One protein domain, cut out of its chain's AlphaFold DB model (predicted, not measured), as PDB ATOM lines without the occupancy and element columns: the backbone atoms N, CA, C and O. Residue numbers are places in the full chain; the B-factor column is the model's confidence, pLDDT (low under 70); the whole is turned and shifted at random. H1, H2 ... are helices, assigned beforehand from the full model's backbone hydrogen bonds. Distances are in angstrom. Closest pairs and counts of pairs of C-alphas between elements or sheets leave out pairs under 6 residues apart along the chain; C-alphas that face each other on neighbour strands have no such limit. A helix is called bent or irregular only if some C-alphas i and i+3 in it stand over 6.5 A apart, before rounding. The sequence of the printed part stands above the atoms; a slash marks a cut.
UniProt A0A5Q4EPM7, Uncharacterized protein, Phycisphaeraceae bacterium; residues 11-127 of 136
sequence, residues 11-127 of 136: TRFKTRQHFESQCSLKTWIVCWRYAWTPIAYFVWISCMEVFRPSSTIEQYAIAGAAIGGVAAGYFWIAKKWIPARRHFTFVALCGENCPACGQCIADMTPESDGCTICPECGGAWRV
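This is residues 11 to 127 of the 136 residues of an uncharacterized protein of Phycisphaeraceae bacterium (UniProt A0A5Q4EPM7). Two long helices, H1 and H2, form an open U: the chain turns tightly and folds back with a gap between them, and a small head of loops, residues 95 to 127, sits at the end of H2. H1 is bent but runs nearly straight. The 117 printed residues, all-helix in class, make an extended rod of 71 by 33 by 20 A, radius of gyration of the C-alphas 22.5 A.

Look first at H1, residues 11 to 50, assigned as one helix by its hydrogen bonds but bent: C-alphas 35 and 38 are 6.6 A apart. Its arms H1a, residues 11 to 35, and H1b, residues 38 to 50, stand at a shallow tilt of 6 degrees. H2, residues 56 to 94, is apart from both arms. In H1a every O i to N i+4 pair is within hydrogen-bond range; H1b has 8 of 9, H2 33 of 35. Residues 116 to 117 pair with 124 to 125, antiparallel.

Find C-alpha 11 at (67.239, -21.336, 11.060); H1a runs 36.5 A from there, and H1b 18.6 A. H2 runs 58.5 A to C-alpha 94 at (59.598, -16.566, -1.915).

The C-alphas farthest apart, of Ser 54 and Asp 107, are 70.8 A apart. The printed part has no cut. Residues 11 to 28, 30 to 31, 49 to 53 and 81 to 85 have pLDDT under 70.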
ATOM      1  N   THR A  11      68.486 -22.099  11.234       56.19
ATOM      2  CA  THR A  11      67.239 -21.336  11.060       56.19
ATOM      3  C   THR A  11      66.266 -22.062  10.135       56.19
ATOM      4  O   THR A  11      65.097 -22.182  10.491       56.19
ATOM      5  N   ARG A  12      66.738 -22.664   9.029       53.44
ATOM      6  CA  ARG A  12      65.883 -23.444   8.105       53.44
ATOM      7  C   ARG A  12      65.203 -24.634   8.789       53.44
ATOM      8  O   ARG A  12      64.030 -24.901   8.525       53.44
ATOM      9  N   PHE A  13      65.902 -25.324   9.693       54.53
ATOM     10  CA  PHE A  13      65.329 -26.449  10.442       54.53
ATOM     11  C   PHE A  13      64.223 -26.016  11.410       54.53
ATOM     12  O   PHE A  13      63.162 -26.647  11.446       54.53
ATOM     13  N   LYS A  14      64.420 -24.915  12.151       53.19
ATOM     14  CA  LYS A  14      63.392 -24.384  13.063       53.19
ATOM     15  C   LYS A  14      62.136 -23.941  12.317       53.19
ATOM     16  O   LYS A  14      61.030 -24.212  12.788       53.19
ATOM     17  N   THR A  15      62.281 -23.324  11.144       53.97
ATOM     18  CA  THR A  15      61.122 -22.926  10.333       53.97
ATOM     19  C   THR A  15      60.346 -24.147   9.841       53.97
ATOM     20  O   THR A  15      59.117 -24.135   9.892       53.97
ATOM     21  N   ARG A  16      61.034 -25.235   9.458       53.25
ATOM     22  CA  ARG A  16      60.403 -26.489   9.011       53.25
ATOM     23  C   ARG A  16      59.564 -27.149  10.111       53.25
ATOM     24  O   ARG A  16      58.398 -27.456   9.876       53.25
ATOM     25  N   GLN A  17      60.104 -27.278  11.326       58.69
ATOM     26  CA  GLN A  17      59.366 -27.848  12.465       58.69
ATOM     27  C   GLN A  17      58.144 -27.009  12.857       58.69
ATOM     28  O   GLN A  17      57.071 -27.549  13.145       58.69
ATOM     29  N   HIS A  18      58.271 -25.679  12.849       54.28
ATOM     30  CA  HIS A  18      57.142 -24.814  13.181       54.28
ATOM     31  C   HIS A  18      56.034 -24.908  12.121       54.28
ATOM     32  O   HIS A  18      54.849 -24.949  12.454       54.28
ATOM     33  N   PHE A  19      56.413 -25.046  10.852       53.03
ATOM     34  CA  PHE A  19      55.478 -25.192   9.746       53.03
ATOM     35  C   PHE A  19      54.749 -26.548   9.750       53.03
ATOM     36  O   PHE A  19      53.531 -26.578   9.575       53.03
ATOM     37  N   GLU A  20      55.446 -27.651  10.044       53.22
ATOM     38  CA  GLU A  20      54.841 -28.988  10.189       53.22
ATOM     39  C   GLU A  20      53.797 -29.030  11.321       53.22
ATOM     40  O   GLU A  20      52.694 -29.553  11.135       53.22
ATOM     41  N   SER A  21      54.084 -28.387  12.460       53.31
ATOM     42  CA  SER A  21      53.138 -28.310  13.587       53.31
ATOM     43  C   SER A  21      51.876 -27.487  13.268       53.31
ATOM     44  O   SER A  21      50.763 -27.869  13.638       53.31
ATOM     45  N   GLN A  22      52.019 -26.397  12.509       55.84
ATOM     46  CA  GLN A  22      50.912 -25.525  12.093       55.84
ATOM     47  C   GLN A  22      50.045 -26.163  10.994       55.84
ATOM     48  O   GLN A  22      48.824 -25.969  10.973       55.84
ATOM     49  N   CYS A  23      50.654 -26.943  10.095       48.94
ATOM     50  CA  CYS A  23      49.936 -27.651   9.036       48.94
ATOM     51  C   CYS A  23      49.115 -28.818   9.607       48.94
ATOM     52  O   CYS A  23      47.959 -29.004   9.219       48.94
ATOM     53  N   SER A  24      49.654 -29.536  10.599       54.78
ATOM     54  CA  SER A  24      48.951 -30.634  11.272       54.78
ATOM     55  C   SER A  24      47.678 -30.154  11.975       54.78
ATOM     56  O   SER A  24      46.599 -30.674  11.700       54.78
ATOM     57  N   LEU A  25      47.750 -29.087  12.781       57.66
ATOM     58  CA  LEU A  25      46.606 -28.622  13.576       57.66
ATOM     59  C   LEU A  25      45.425 -28.142  12.711       57.66
ATOM     60  O   LEU A  25      44.266 -28.459  12.989       57.66
ATOM     61  N   LYS A  26      45.707 -27.402  11.629       60.88
ATOM     62  CA  LYS A  26      44.663 -26.922  10.706       60.88
ATOM     63  C   LYS A  26      44.057 -28.063   9.896       60.88
ATOM     64  O   LYS A  26      42.842 -28.077   9.701       60.88
ATOM     65  N   THR A  27      44.872 -29.035   9.488       65.06
ATOM     66  CA  THR A  27      44.396 -30.245   8.803       65.06
ATOM     67  C   THR A  27      43.525 -31.089   9.733       65.06
ATOM     68  O   THR A  27      42.478 -31.579   9.320       65.06
ATOM     69  N   TRP A  28      43.877 -31.161  11.017       64.00
ATOM     70  CA  TRP A  28      43.127 -31.916  12.017       64.00
ATOM     71  C   TRP A  28      41.738 -31.324  12.292       64.00
ATOM     72  O   TRP A  28      40.745 -32.049  12.279       64.00
ATOM     73  N   ILE A  29      41.630 -29.997  12.446       72.94
ATOM     74  CA  ILE A  29      40.338 -29.307  12.647       72.94
ATOM     75  C   ILE A  29      39.429 -29.458  11.420       72.94
ATOM     76  O   ILE A  29      38.212 -29.616  11.546       72.94
ATOM     77  N   VAL A  30      40.019 -29.411  10.227       69.12
ATOM     78  CA  VAL A  30      39.329 -29.624   8.954       69.12
ATOM     79  C   VAL A  30      38.799 -31.055   8.877       69.12
ATOM     80  O   VAL A  30      37.594 -31.239   8.714       69.12
ATOM     81  N   CYS A  31      39.651 -32.063   9.076       68.25
ATOM     82  CA  CYS A  31      39.246 -33.469   9.052       68.25
ATOM     83  C   CYS A  31      38.173 -33.783  10.101       68.25
ATOM     84  O   CYS A  31      37.203 -34.466   9.777       68.25
ATOM     85  N   TRP A  32      38.278 -33.231  11.315       74.25
ATOM     86  CA  TRP A  32      37.253 -33.403  12.348       74.25
ATOM     87  C   TRP A  32      35.912 -32.818  11.891       74.25
ATOM     88  O   TRP A  32      34.887 -33.501  11.934       74.25
ATOM     89  N   ARG A  33      35.905 -31.578  11.380       73.75
ATOM     90  CA  ARG A  33      34.674 -30.930  10.903       73.75
ATOM     91  C   ARG A  33      34.002 -31.741   9.790       73.75
ATOM     92  O   ARG A  33      32.787 -31.907   9.829       73.75
ATOM     93  N   TYR A  34      34.786 -32.264   8.844       72.38
ATOM     94  CA  TYR A  34      34.268 -33.040   7.714       72.38
ATOM     95  C   TYR A  34      33.811 -34.447   8.091       72.38
ATOM     96  O   TYR A  34      32.860 -34.937   7.486       72.38
ATOM     97  N   ALA A  35      34.417 -35.076   9.100       78.31
ATOM     98  CA  ALA A  35      34.001 -36.391   9.586       78.31
ATOM     99  C   ALA A  35      32.619 -36.360  10.266       78.31
ATOM    100  O   ALA A  35      31.851 -37.311  10.141       78.31
ATOM    101  N   TRP A  36      32.268 -35.262  10.943       82.00
ATOM    102  CA  TRP A  36      30.997 -35.158  11.674       82.00
ATOM    103  C   TRP A  36      29.811 -34.722  10.807       82.00
ATOM    104  O   TRP A  36      28.678 -35.099  11.095       82.00
ATOM    105  N   THR A  37      30.049 -33.978   9.723       80.94
ATOM    106  CA  THR A  37      28.994 -33.561   8.782       80.94
ATOM    107  C   THR A  37      28.154 -34.703   8.194       80.94
ATOM    108  O   THR A  37      26.931 -34.597   8.259       80.94
ATOM    109  N   PRO A  38      28.730 -35.794   7.647       79.06
ATOM    110  CA  PRO A  38      27.932 -36.889   7.108       79.06
ATOM    111  C   PRO A  38      27.161 -37.620   8.209       79.06
ATOM    112  O   PRO A  38      26.026 -38.006   7.969       79.06
ATOM    113  N   ILE A  39      27.720 -37.744   9.420       81.12
ATOM    114  CA  ILE A  39      27.045 -38.379  10.562       81.12
ATOM    115  C   ILE A  39      25.820 -37.557  10.979       81.12
ATOM    116  O   ILE A  39      24.725 -38.099  11.079       81.12
ATOM    117  N   ALA A  40      25.975 -36.242  11.158       82.12
ATOM    118  CA  ALA A  40      24.857 -35.357  11.492       82.12
ATOM    119  C   ALA A  40      23.782 -35.338  10.390       82.12
ATOM    120  O   ALA A  40      22.589 -35.316  10.690       82.12
ATOM    121  N   TYR A  41      24.196 -35.396   9.121       82.50
ATOM    122  CA  TYR A  41      23.290 -35.469   7.976       82.50
ATOM    123  C   TYR A  41      22.520 -36.796   7.924       82.50
ATOM    124  O   TYR A  41      21.312 -36.795   7.703       82.50
ATOM    125  N   PHE A  42      23.189 -37.921   8.194       80.75
ATOM    126  CA  PHE A  42      22.554 -39.239   8.244       80.75
ATOM    127  C   PHE A  42      21.546 -39.327   9.392       80.75
ATOM    128  O   PHE A  42      20.421 -39.772   9.188       80.75
ATOM    129  N   VAL A  43      21.917 -38.824  10.575       83.75
ATOM    130  CA  VAL A  43      21.019 -38.745  11.738       83.75
ATOM    131  C   VAL A  43      19.797 -37.881  11.428       83.75
ATOM    132  O   VAL A  43      18.685 -38.268  11.774       83.75
ATOM    133  N   TRP A  44      19.969 -36.752  10.733       86.44
ATOM    134  CA  TRP A  44      18.842 -35.937  10.273       86.44
ATOM    135  C   TRP A  44      17.941 -36.734   9.316       86.44
ATOM    136  O   TRP A  44      16.743 -36.839   9.578       86.44
ATOM    137  N   ILE A  45      18.483 -37.345   8.255       80.56
ATOM    138  CA  ILE A  45      17.694 -38.139   7.292       80.56
ATOM    139  C   ILE A  45      16.909 -39.250   7.993       80.56
ATOM    140  O   ILE A  45      15.701 -39.362   7.789       80.56
ATOM    141  N   SER A  46      17.560 -40.025   8.860       76.50
ATOM    142  CA  SER A  46      16.894 -41.093   9.609       76.50
ATOM    143  C   SER A  46      15.803 -40.554  10.539       76.50
ATOM    144  O   SER A  46      14.764 -41.187  10.696       76.50
ATOM    145  N   CYS A  47      15.983 -39.363  11.114       76.25
ATOM    146  CA  CYS A  47      14.950 -38.711  11.922       76.25
ATOM    147  C   CYS A  47      13.759 -38.228  11.065       76.25
ATOM    148  O   CYS A  47      12.609 -38.304  11.495       76.25
ATOM    149  N   MET A  48      14.015 -37.794   9.827       71.56
ATOM    150  CA  MET A  48      12.976 -37.396   8.867       71.56
ATOM    151  C   MET A  48      12.160 -38.586   8.343       71.56
ATOM    152  O   MET A  48      10.970 -38.430   8.086       71.56
ATOM    153  N   GLU A  49      12.742 -39.785   8.230       67.94
ATOM    154  CA  GLU A  49      11.981 -40.993   7.863       67.94
ATOM    155  C   GLU A  49      10.969 -41.406   8.939       67.94
ATOM    156  O   GLU A  49       9.889 -41.906   8.616       67.94
ATOM    157  N   VAL A  50      11.284 -41.149  10.213       66.50
ATOM    158  CA  VAL A  50      10.365 -41.380  11.338       66.50
ATOM    159  C   VAL A  50       9.216 -40.358  11.336       66.50
ATOM    160  O   VAL A  50       8.101 -40.684  11.739       66.50
ATOM    161  N   PHE A  51       9.443 -39.154  10.801       67.69
ATOM    162  CA  PHE A  51       8.444 -38.094  10.617       67.69
ATOM    163  C   PHE A  51       7.972 -38.006   9.158       67.69
ATOM    164  O   PHE A  51       8.122 -36.981   8.499       67.69
ATOM    165  N   ARG A  52       7.402 -39.094   8.627       63.97
ATOM    166  CA  ARG A  52       6.928 -39.159   7.236       63.97
ATOM    167  C   ARG A  52       5.763 -38.167   7.005       63.97
ATOM    168  O   ARG A  52       4.674 -38.405   7.530       63.97
ATOM    169  N   PRO A  53       5.943 -37.084   6.224       60.78
ATOM    170  CA  PRO A  53       4.877 -36.123   5.949       60.78
ATOM    171  C   PRO A  53       3.847 -36.713   4.976       60.78
ATOM    172  O   PRO A  53       4.177 -37.551   4.130       60.78
ATOM    173  N   SER A  54       2.589 -36.282   5.092       74.25
ATOM    174  CA  SER A  54       1.440 -36.889   4.406       74.25
ATOM    175  C   SER A  54       1.218 -36.408   2.964       74.25
ATOM    176  O   SER A  54       0.325 -36.929   2.297       74.25
ATOM    177  N   SER A  55       1.992 -35.440   2.458       78.75
ATOM    178  CA  SER A  55       1.810 -34.872   1.112       78.75
ATOM    179  C   SER A  55       3.096 -34.874   0.267       78.75
ATOM    180  O   SER A  55       4.208 -34.726   0.773       78.75
ATOM    181  N   THR A  56       2.958 -35.045  -1.053       76.12
ATOM    182  CA  THR A  56       4.086 -35.108  -2.005       76.12
ATOM    183  C   THR A  56       4.816 -33.772  -2.167       76.12
ATOM    184  O   THR A  56       6.017 -33.762  -2.419       76.12
ATOM    185  N   ILE A  57       4.124 -32.643  -1.983       81.50
ATOM    186  CA  ILE A  57       4.710 -31.296  -2.100       81.50
ATOM    187  C   ILE A  57       5.727 -31.042  -0.975       81.50
ATOM    188  O   ILE A  57       6.799 -30.491  -1.227       81.50
ATOM    189  N   GLU A  58       5.443 -31.510   0.244       77.31
ATOM    190  CA  GLU A  58       6.356 -31.371   1.387       77.31
ATOM    191  C   GLU A  58       7.653 -32.167   1.193       77.31
ATOM    192  O   GLU A  58       8.731 -31.683   1.539       77.31
ATOM    193  N   GLN A  59       7.586 -33.344   0.559       76.75
ATOM    194  CA  GLN A  59       8.772 -34.171   0.297       76.75
ATOM    195  C   GLN A  59       9.758 -33.483  -0.658       76.75
ATOM    196  O   GLN A  59      10.963 -33.460  -0.395       76.75
ATOM    197  N   TYR A  60       9.262 -32.868  -1.736       79.88
ATOM    198  CA  TYR A  60      10.121 -32.154  -2.685       79.88
ATOM    199  C   TYR A  60      10.704 -30.863  -2.101       79.88
ATOM    200  O   TYR A  60      11.861 -30.542  -2.383       79.88
ATOM    201  N   ALA A  61       9.954 -30.149  -1.256       82.81
ATOM    202  CA  ALA A  61      10.449 -28.944  -0.591       82.81
ATOM    203  C   ALA A  61      11.621 -29.252   0.361       82.81
ATOM    204  O   ALA A  61      12.644 -28.562   0.329       82.81
ATOM    205  N   ILE A  62      11.512 -30.325   1.153       82.50
ATOM    206  CA  ILE A  62      12.574 -30.762   2.070       82.50
ATOM    207  C   ILE A  62      13.810 -31.224   1.288       82.50
ATOM    208  O   ILE A  62      14.926 -30.801   1.595       82.50
ATOM    209  N   ALA A  63      13.622 -32.042   0.247       82.44
ATOM    210  CA  ALA A  63      14.724 -32.512  -0.592       82.44
ATOM    211  C   ALA A  63      15.457 -31.347  -1.282       82.44
ATOM    212  O   ALA A  63      16.690 -31.299  -1.281       82.44
ATOM    213  N   GLY A  64      14.712 -30.371  -1.811       83.38
ATOM    214  CA  GLY A  64      15.277 -29.168  -2.420       83.38
ATOM    215  C   GLY A  64      16.101 -28.336  -1.434       83.38
ATOM    216  O   GLY A  64      17.220 -27.932  -1.758       83.38
ATOM    217  N   ALA A  65      15.599 -28.134  -0.212       87.69
ATOM    218  CA  ALA A  65      16.321 -27.409   0.834       87.69
ATOM    219  C   ALA A  65      17.610 -28.131   1.265       87.69
ATOM    220  O   ALA A  65      18.648 -27.486   1.433       87.69
ATOM    221  N   ALA A  66      17.574 -29.462   1.384       85.44
ATOM    222  CA  ALA A  66      18.744 -30.263   1.733       85.44
ATOM    223  C   ALA A  66      19.837 -30.174   0.654       85.44
ATOM    224  O   ALA A  66      20.988 -29.848   0.959       85.44
ATOM    225  N   ILE A  67      19.474 -30.380  -0.617       87.81
ATOM    226  CA  ILE A  67      20.414 -30.291  -1.745       87.81
ATOM    227  C   ILE A  67      20.981 -28.870  -1.857       87.81
ATOM    228  O   ILE A  67      22.195 -28.700  -2.002       87.81
ATOM    229  N   GLY A  68      20.129 -27.849  -1.731       88.38
ATOM    230  CA  GLY A  68      20.543 -26.447  -1.757       88.38
ATOM    231  C   GLY A  68      21.533 -26.103  -0.641       88.38
ATOM    232  O   GLY A  68      22.556 -25.465  -0.902       88.38
ATOM    233  N   GLY A  69      21.286 -26.583   0.581       86.81
ATOM    234  CA  GLY A  69      22.183 -26.397   1.723       86.81
ATOM    235  C   GLY A  69      23.552 -27.053   1.520       86.81
ATOM    236  O   GLY A  69      24.583 -26.419   1.765       86.81
ATOM    237  N   VAL A  70      23.584 -28.289   1.009       86.19
ATOM    238  CA  VAL A  70      24.837 -29.008   0.711       86.19
ATOM    239  C   VAL A  70      25.627 -28.297  -0.390       86.19
ATOM    240  O   VAL A  70      26.825 -28.050  -0.222       86.19
ATOM    241  N   ALA A  71      24.970 -27.910  -1.486       86.12
ATOM    242  CA  ALA A  71      25.615 -27.215  -2.598       86.12
ATOM    243  C   ALA A  71      26.183 -25.849  -2.170       86.12
ATOM    244  O   ALA A  71      27.336 -25.536  -2.478       86.12
ATOM    245  N   ALA A  72      25.419 -25.064  -1.405       88.94
ATOM    246  CA  ALA A  72      25.869 -23.777  -0.876       88.94
ATOM    247  C   ALA A  72      27.047 -23.936   0.099       88.94
ATOM    248  O   ALA A  72      28.019 -23.179   0.023       88.94
ATOM    249  N   GLY A  73      27.000 -24.947   0.973       85.94
ATOM    250  CA  GLY A  73      28.099 -25.282   1.878       85.94
ATOM    251  C   GLY A  73      29.379 -25.638   1.121       85.94
ATOM    252  O   GLY A  73      30.437 -25.065   1.394       85.94
ATOM    253  N   TYR A  74      29.278 -26.519   0.123       82.81
ATOM    254  CA  TYR A  74      30.411 -26.919  -0.713       82.81
ATOM    255  C   TYR A  74      30.996 -25.730  -1.484       82.81
ATOM    256  O   TYR A  74      32.213 -25.536  -1.501       82.81
ATOM    257  N   PHE A  75      30.138 -24.881  -2.055       87.44
ATOM    258  CA  PHE A  75      30.559 -23.675  -2.765       87.44
ATOM    259  C   PHE A  75      31.282 -22.679  -1.847       87.44
ATOM    260  O   PHE A  75      32.337 -22.153  -2.211       87.44
ATOM    261  N   TRP A  76      30.768 -22.444  -0.634       85.69
ATOM    262  CA  TRP A  76      31.401 -21.550   0.341       85.69
ATOM    263  C   TRP A  76      32.775 -22.065   0.786       85.69
ATOM    264  O   TRP A  76      33.744 -21.302   0.838       85.69
ATOM    265  N   ILE A  77      32.880 -23.373   1.036       75.75
ATOM    266  CA  ILE A  77      34.143 -24.048   1.351       75.75
ATOM    267  C   ILE A  77      35.133 -23.898   0.196       75.75
ATOM    268  O   ILE A  77      36.248 -23.420   0.414       75.75
ATOM    269  N   ALA A  78      34.735 -24.253  -1.027       75.81
ATOM    270  CA  ALA A  78      35.598 -24.177  -2.200       75.81
ATOM    271  C   ALA A  78      36.121 -22.747  -2.404       75.81
ATOM    272  O   ALA A  78      37.327 -22.533  -2.557       75.81
ATOM    273  N   LYS A  79      35.237 -21.747  -2.287       77.56
ATOM    274  CA  LYS A  79      35.596 -20.329  -2.409       77.56
ATOM    275  C   LYS A  79      36.575 -19.869  -1.325       77.56
ATOM    276  O   LYS A  79      37.406 -19.005  -1.594       77.56
ATOM    277  N   LYS A  80      36.514 -20.444  -0.119       76.44
ATOM    278  CA  LYS A  80      37.429 -20.122   0.989       76.44
ATOM    279  C   LYS A  80      38.778 -20.850   0.892       76.44
ATOM    280  O   LYS A  80      39.789 -20.305   1.326       76.44
ATOM    281  N   TRP A  81      38.819 -22.042   0.296       64.88
ATOM    282  CA  TRP A  81      40.037 -22.854   0.155       64.88
ATOM    283  C   TRP A  81      40.946 -22.427  -1.007       64.88
ATOM    284  O   TRP A  81      42.170 -22.445  -0.870       64.88
ATOM    285  N   ILE A  82      40.374 -21.988  -2.132       67.62
ATOM    286  CA  ILE A  82      41.135 -21.531  -3.309       67.62
ATOM    287  C   ILE A  82      42.130 -20.387  -2.993       67.62
ATOM    288  O   ILE A  82      43.295 -20.502  -3.390       67.62
ATOM    289  N   PRO A  83      41.760 -19.304  -2.273       60.22
ATOM    290  CA  PRO A  83      42.697 -18.217  -1.977       60.22
ATOM    291  C   PRO A  83      43.788 -18.623  -0.976       60.22
ATOM    292  O   PRO A  83      44.927 -18.175  -1.105       60.22
ATOM    293  N   ALA A  84      43.484 -19.517  -0.028       63.94
ATOM    294  CA  ALA A  84      44.466 -20.006   0.940       63.94
ATOM    295  C   ALA A  84      45.600 -20.792   0.260       63.94
ATOM    296  O   ALA A  84      46.769 -20.630   0.613       63.94
ATOM    297  N   ARG A  85      45.271 -21.586  -0.769       67.75
ATOM    298  CA  ARG A  85      46.261 -22.368  -1.521       67.75
ATOM    299  C   ARG A  85      47.231 -21.473  -2.296       67.75
ATOM    300  O   ARG A  85      48.426 -21.736  -2.292       67.75
ATOM    301  N   ARG A  86      46.739 -20.377  -2.886       71.62
ATOM    302  CA  ARG A  86      47.583 -19.409  -3.612       71.62
ATOM    303  C   ARG A  86      48.581 -18.699  -2.699       71.62
ATOM    304  O   ARG A  86      49.733 -18.529  -3.083       71.62
ATOM    305  N   HIS A  87      48.152 -18.311  -1.497       72.19
ATOM    306  CA  HIS A  87      49.030 -17.619  -0.553       72.19
ATOM    307  C   HIS A  87      50.176 -18.520  -0.075       72.19
ATOM    308  O   HIS A  87      51.323 -18.087  -0.014       72.19
ATOM    309  N   PHE A  88      49.882 -19.797   0.176       74.12
ATOM    310  CA  PHE A  88      50.890 -20.783   0.552       74.12
ATOM    311  C   PHE A  88      51.931 -21.006  -0.551       74.12
ATOM    312  O   PHE A  88      53.127 -20.989  -0.276       74.12
ATOM    313  N   THR A  89      51.487 -21.161  -1.805       77.25
ATOM    314  CA  THR A  89      52.386 -21.325  -2.956       77.25
ATOM    315  C   THR A  89      53.328 -20.135  -3.103       77.25
ATOM    316  O   THR A  89      54.521 -20.329  -3.315       77.25
ATOM    317  N   PHE A  90      52.815 -18.915  -2.939       76.81
ATOM    318  CA  PHE A  90      53.623 -17.704  -3.040       76.81
ATOM    319  C   PHE A  90      54.687 -17.616  -1.938       76.81
ATOM    320  O   PHE A  90      55.858 -17.424  -2.240       76.81
ATOM    321  N   VAL A  91      54.306 -17.817  -0.672       75.12
ATOM    322  CA  VAL A  91      55.251 -17.759   0.458       75.12
ATOM    323  C   VAL A  91      56.328 -18.841   0.342       75.12
ATOM    324  O   VAL A  91      57.498 -18.566   0.600       75.12
ATOM    325  N   ALA A  92      55.958 -20.052  -0.089       75.25
ATOM    326  CA  ALA A  92      56.916 -21.129  -0.322       75.25
ATOM    327  C   ALA A  92      57.918 -20.777  -1.437       75.25
ATOM    328  O   ALA A  92      59.118 -20.968  -1.252       75.25
ATOM    329  N   LEU A  93      57.443 -20.187  -2.541       80.25
ATOM    330  CA  LEU A  93      58.295 -19.744  -3.650       80.25
ATOM    331  C   LEU A  93      59.210 -18.575  -3.277       80.25
ATOM    332  O   LEU A  93      60.356 -18.558  -3.712       80.25
ATOM    333  N   CYS A  94      58.747 -17.635  -2.449       75.88
ATOM    334  CA  CYS A  94      59.598 -16.566  -1.915       75.88
ATOM    335  C   CYS A  94      60.704 -17.097  -0.997       75.88
ATOM    336  O   CYS A  94      61.760 -16.486  -0.906       75.88
ATOM    337  N   GLY A  95      60.466 -18.220  -0.314       77.75
ATOM    338  CA  GLY A  95      61.486 -18.928   0.460       77.75
ATOM    339  C   GLY A  95      62.316 -19.916  -0.362       77.75
ATOM    340  O   GLY A  95      62.999 -20.739   0.242       77.75
ATOM    341  N   GLU A  96      62.197 -19.893  -1.696       83.44
ATOM    342  CA  GLU A  96      62.878 -20.793  -2.634       83.44
ATOM    343  C   GLU A  96      62.670 -22.284  -2.324       83.44
ATOM    344  O   GLU A  96      63.523 -23.126  -2.602       83.44
ATOM    345  N   ASN A  97      61.513 -22.625  -1.755       87.62
ATOM    346  CA  ASN A  97      61.135 -23.993  -1.427       87.62
ATOM    347  C   ASN A  97      59.975 -24.450  -2.311       87.62
ATOM    348  O   ASN A  97      59.045 -23.699  -2.614       87.62
ATOM    349  N   CYS A  98      59.996 -25.723  -2.688       85.19
ATOM    350  CA  CYS A  98      58.925 -26.351  -3.441       85.19
ATOM    351  C   CYS A  98      57.616 -26.332  -2.623       85.19
ATOM    352  O   CYS A  98      57.569 -26.918  -1.540       85.19
ATOM    353  N   PRO A  99      56.516 -25.749  -3.134       85.00
ATOM    354  CA  PRO A  99      55.221 -25.742  -2.451       85.00
ATOM    355  C   PRO A  99      54.605 -27.131  -2.237       85.00
ATOM    356  O   PRO A  99      53.695 -27.269  -1.423       85.00
ATOM    357  N   ALA A 100      55.039 -28.147  -2.992       83.94
ATOM    358  CA  ALA A 100      54.496 -29.502  -2.899       83.94
ATOM    359  C   ALA A 100      55.214 -30.363  -1.854       83.94
ATOM    360  O   ALA A 100      54.550 -30.989  -1.034       83.94
ATOM    361  N   CYS A 101      56.550 -30.401  -1.876       84.00
ATOM    362  CA  CYS A 101      57.344 -31.271  -0.998       84.00
ATOM    363  C   CYS A 101      58.194 -30.518   0.038       84.00
ATOM    364  O   CYS A 101      58.756 -31.141   0.934       84.00
ATOM    365  N   GLY A 102      58.303 -29.191  -0.068       83.56
ATOM    366  CA  GLY A 102      59.107 -28.357   0.829       83.56
ATOM    367  C   GLY A 102      60.615 -28.368   0.557       83.56
ATOM    368  O   GLY A 102      61.353 -27.756   1.322       83.56
ATOM    369  N   GLN A 103      61.086 -29.042  -0.499       84.50
ATOM    370  CA  GLN A 103      62.511 -29.103  -0.842       84.50
ATOM    371  C   GLN A 103      63.021 -27.764  -1.385       84.50
ATOM    372  O   GLN A 103      62.339 -27.119  -2.178       84.50
ATOM    373  N   CYS A 104      64.239 -27.379  -1.001       84.25
ATOM    374  CA  CYS A 104      64.900 -26.176  -1.504       84.25
ATOM    375  C   CYS A 104      65.187 -26.307  -3.010       84.25
ATOM    376  O   CYS A 104      65.813 -27.274  -3.445       84.25
ATOM    377  N   ILE A 105      64.731 -25.331  -3.791       88.81
ATOM    378  CA  ILE A 105      64.912 -25.225  -5.250       88.81
ATOM    379  C   ILE A 105      65.726 -23.973  -5.648       88.81
ATOM    380  O   ILE A 105      65.862 -23.662  -6.833       88.81
ATOM    381  N   ALA A 106      66.300 -23.274  -4.659       84.69
ATOM    382  CA  ALA A 106      67.121 -22.065  -4.804       84.69
ATOM    383  C   ALA A 106      68.272 -22.189  -5.811       84.69
ATOM    384  O   ALA A 106      68.535 -21.254  -6.555       84.69
ATOM    385  N   ASP A 107      68.907 -23.355  -5.919       83.44
ATOM    386  CA  ASP A 107      70.101 -23.536  -6.761       83.44
ATOM    387  C   ASP A 107      69.794 -24.165  -8.129       83.44
ATOM    388  O   ASP A 107      70.692 -24.453  -8.912       83.44
ATOM    389  N   MET A 108      68.516 -24.398  -8.444       86.44
ATOM    390  CA  MET A 108      68.129 -25.113  -9.663       86.44
ATOM    391  C   MET A 108      67.930 -24.168 -10.846       86.44
ATOM    392  O   MET A 108      67.183 -23.190 -10.754       86.44
ATOM    393  N   THR A 109      68.561 -24.464 -11.973       88.50
ATOM    394  CA  THR A 109      68.398 -23.682 -13.200       88.50
ATOM    395  C   THR A 109      66.965 -23.828 -13.730       88.50
ATOM    396  O   THR A 109      66.467 -24.954 -13.799       88.50
ATOM    397  N   PRO A 110      66.267 -22.731 -14.065       89.62
ATOM    398  CA  PRO A 110      64.968 -22.822 -14.722       89.62
ATOM    399  C   PRO A 110      65.109 -23.412 -16.133       89.62
ATOM    400  O   PRO A 110      66.124 -23.211 -16.802       89.62
ATOM    401  N   GLU A 111      64.087 -24.138 -16.581       90.06
ATOM    402  CA  GLU A 111      63.973 -24.627 -17.955       90.06
ATOM    403  C   GLU A 111      63.622 -23.493 -18.935       90.06
ATOM    404  O   GLU A 111      63.415 -22.337 -18.552       90.06
ATOM    405  N   SER A 112      63.553 -23.821 -20.230       86.75
ATOM    406  CA  SER A 112      63.263 -22.869 -21.313       86.75
ATOM    407  C   SER A 112      61.902 -22.172 -21.188       86.75
ATOM    408  O   SER A 112      61.690 -21.123 -21.794       86.75
ATOM    409  N   ASP A 113      60.985 -22.713 -20.385       86.69
ATOM    410  CA  ASP A 113      59.670 -22.147 -20.080       86.69
ATOM    411  C   ASP A 113      59.665 -21.201 -18.855       86.69
ATOM    412  O   ASP A 113      58.619 -20.629 -18.502       86.69
ATOM    413  N   GLY A 114      60.827 -21.030 -18.212       86.56
ATOM    414  CA  GLY A 114      61.020 -20.237 -16.999       86.56
ATOM    415  C   GLY A 114      60.545 -20.925 -15.715       86.56
ATOM    416  O   GLY A 114      60.402 -20.254 -14.686       86.56
ATOM    417  N   CYS A 115      60.258 -22.227 -15.752       90.62
ATOM    418  CA  CYS A 115      59.885 -23.011 -14.582       90.62
ATOM    419  C   CYS A 115      61.087 -23.793 -14.043       90.62
ATOM    420  O   CYS A 115      61.915 -24.311 -14.783       90.62
ATOM    421  N   THR A 116      61.167 -23.924 -12.727       92.50
ATOM    422  CA  THR A 116      62.121 -24.802 -12.053       92.50
ATOM    423  C   THR A 116      61.413 -26.097 -11.671       92.50
ATOM    424  O   THR A 116      60.390 -26.060 -10.978       92.50
ATOM    425  N   ILE A 117      61.948 -27.238 -12.111       92.62
ATOM    426  CA  ILE A 117      61.411 -28.562 -11.777       92.62
ATOM    427  C   ILE A 117      62.043 -29.067 -10.482       92.62
ATOM    428  O   ILE A 117      63.261 -29.130 -10.342       92.62
ATOM    429  N   CYS A 118      61.205 -29.459  -9.527       91.62
ATOM    430  CA  CYS A 118      61.652 -30.113  -8.309       91.62
ATOM    431  C   CYS A 118      61.984 -31.594  -8.590       91.62
ATOM    432  O   CYS A 118      61.083 -32.330  -8.999       91.62
ATOM    433  N   PRO A 119      63.209 -32.072  -8.308       88.00
ATOM    434  CA  PRO A 119      63.615 -33.455  -8.579       88.00
ATOM    435  C   PRO A 119      62.922 -34.476  -7.666       88.00
ATOM    436  O   PRO A 119      62.761 -35.626  -8.051       88.00
ATOM    437  N   GLU A 120      62.474 -34.055  -6.478       90.44
ATOM    438  CA  GLU A 120      61.843 -34.949  -5.498       90.44
ATOM    439  C   GLU A 120      60.400 -35.299  -5.873       90.44
ATOM    440  O   GLU A 120      59.971 -36.440  -5.741       90.44
ATOM    441  N   CYS A 121      59.620 -34.308  -6.317       90.44
ATOM    442  CA  CYS A 121      58.188 -34.489  -6.568       90.44
ATOM    443  C   CYS A 121      57.784 -34.313  -8.035       90.44
ATOM    444  O   CYS A 121      56.608 -34.475  -8.353       90.44
ATOM    445  N   GLY A 122      58.707 -33.901  -8.909       91.44
ATOM    446  CA  GLY A 122      58.427 -33.578 -10.311       91.44
ATOM    447  C   GLY A 122      57.571 -32.322 -10.517       91.44
ATOM    448  O   GLY A 122      57.050 -32.098 -11.604       91.44
ATOM    449  N   GLY A 123      57.373 -31.505  -9.478       90.06
ATOM    450  CA  GLY A 123      56.561 -30.290  -9.567       90.06
ATOM    451  C   GLY A 123      57.328 -29.158 -10.245       90.06
ATOM    452  O   GLY A 123      58.451 -28.872  -9.838       90.06
ATOM    453  N   ALA A 124      56.715 -28.497 -11.226       93.44
ATOM    454  CA  ALA A 124      57.291 -27.355 -11.933       93.44
ATOM    455  C   ALA A 124      56.689 -26.035 -11.428       93.44
ATOM    456  O   ALA A 124      55.464 -25.878 -11.392       93.44
ATOM    457  N   TRP A 125      57.540 -25.082 -11.039       90.81
ATOM    458  CA  TRP A 125      57.102 -23.795 -10.487       90.81
ATOM    459  C   TRP A 125      57.907 -22.625 -11.041       90.81
ATOM    460  O   TRP A 125      59.114 -22.726 -11.228       90.81
ATOM    461  N   ARG A 126      57.256 -21.474 -11.234       88.69
ATOM    462  CA  ARG A 126      57.944 -20.223 -11.574       88.69
ATOM    463  C   ARG A 126      58.448 -19.549 -10.305       88.69
ATOM    464  O   ARG A 126      57.639 -19.096  -9.494       88.69
ATOM    465  N   VAL A 127      59.766 -19.483 -10.140       84.25
ATOM    466  CA  VAL A 127      60.396 -18.805  -9.000       84.25
ATOM    467  C   VAL A 127      60.545 -17.313  -9.335       84.25
ATOM    468  O   VAL A 127      61.193 -16.978 -10.331       84.25
TER     469      VAL A 127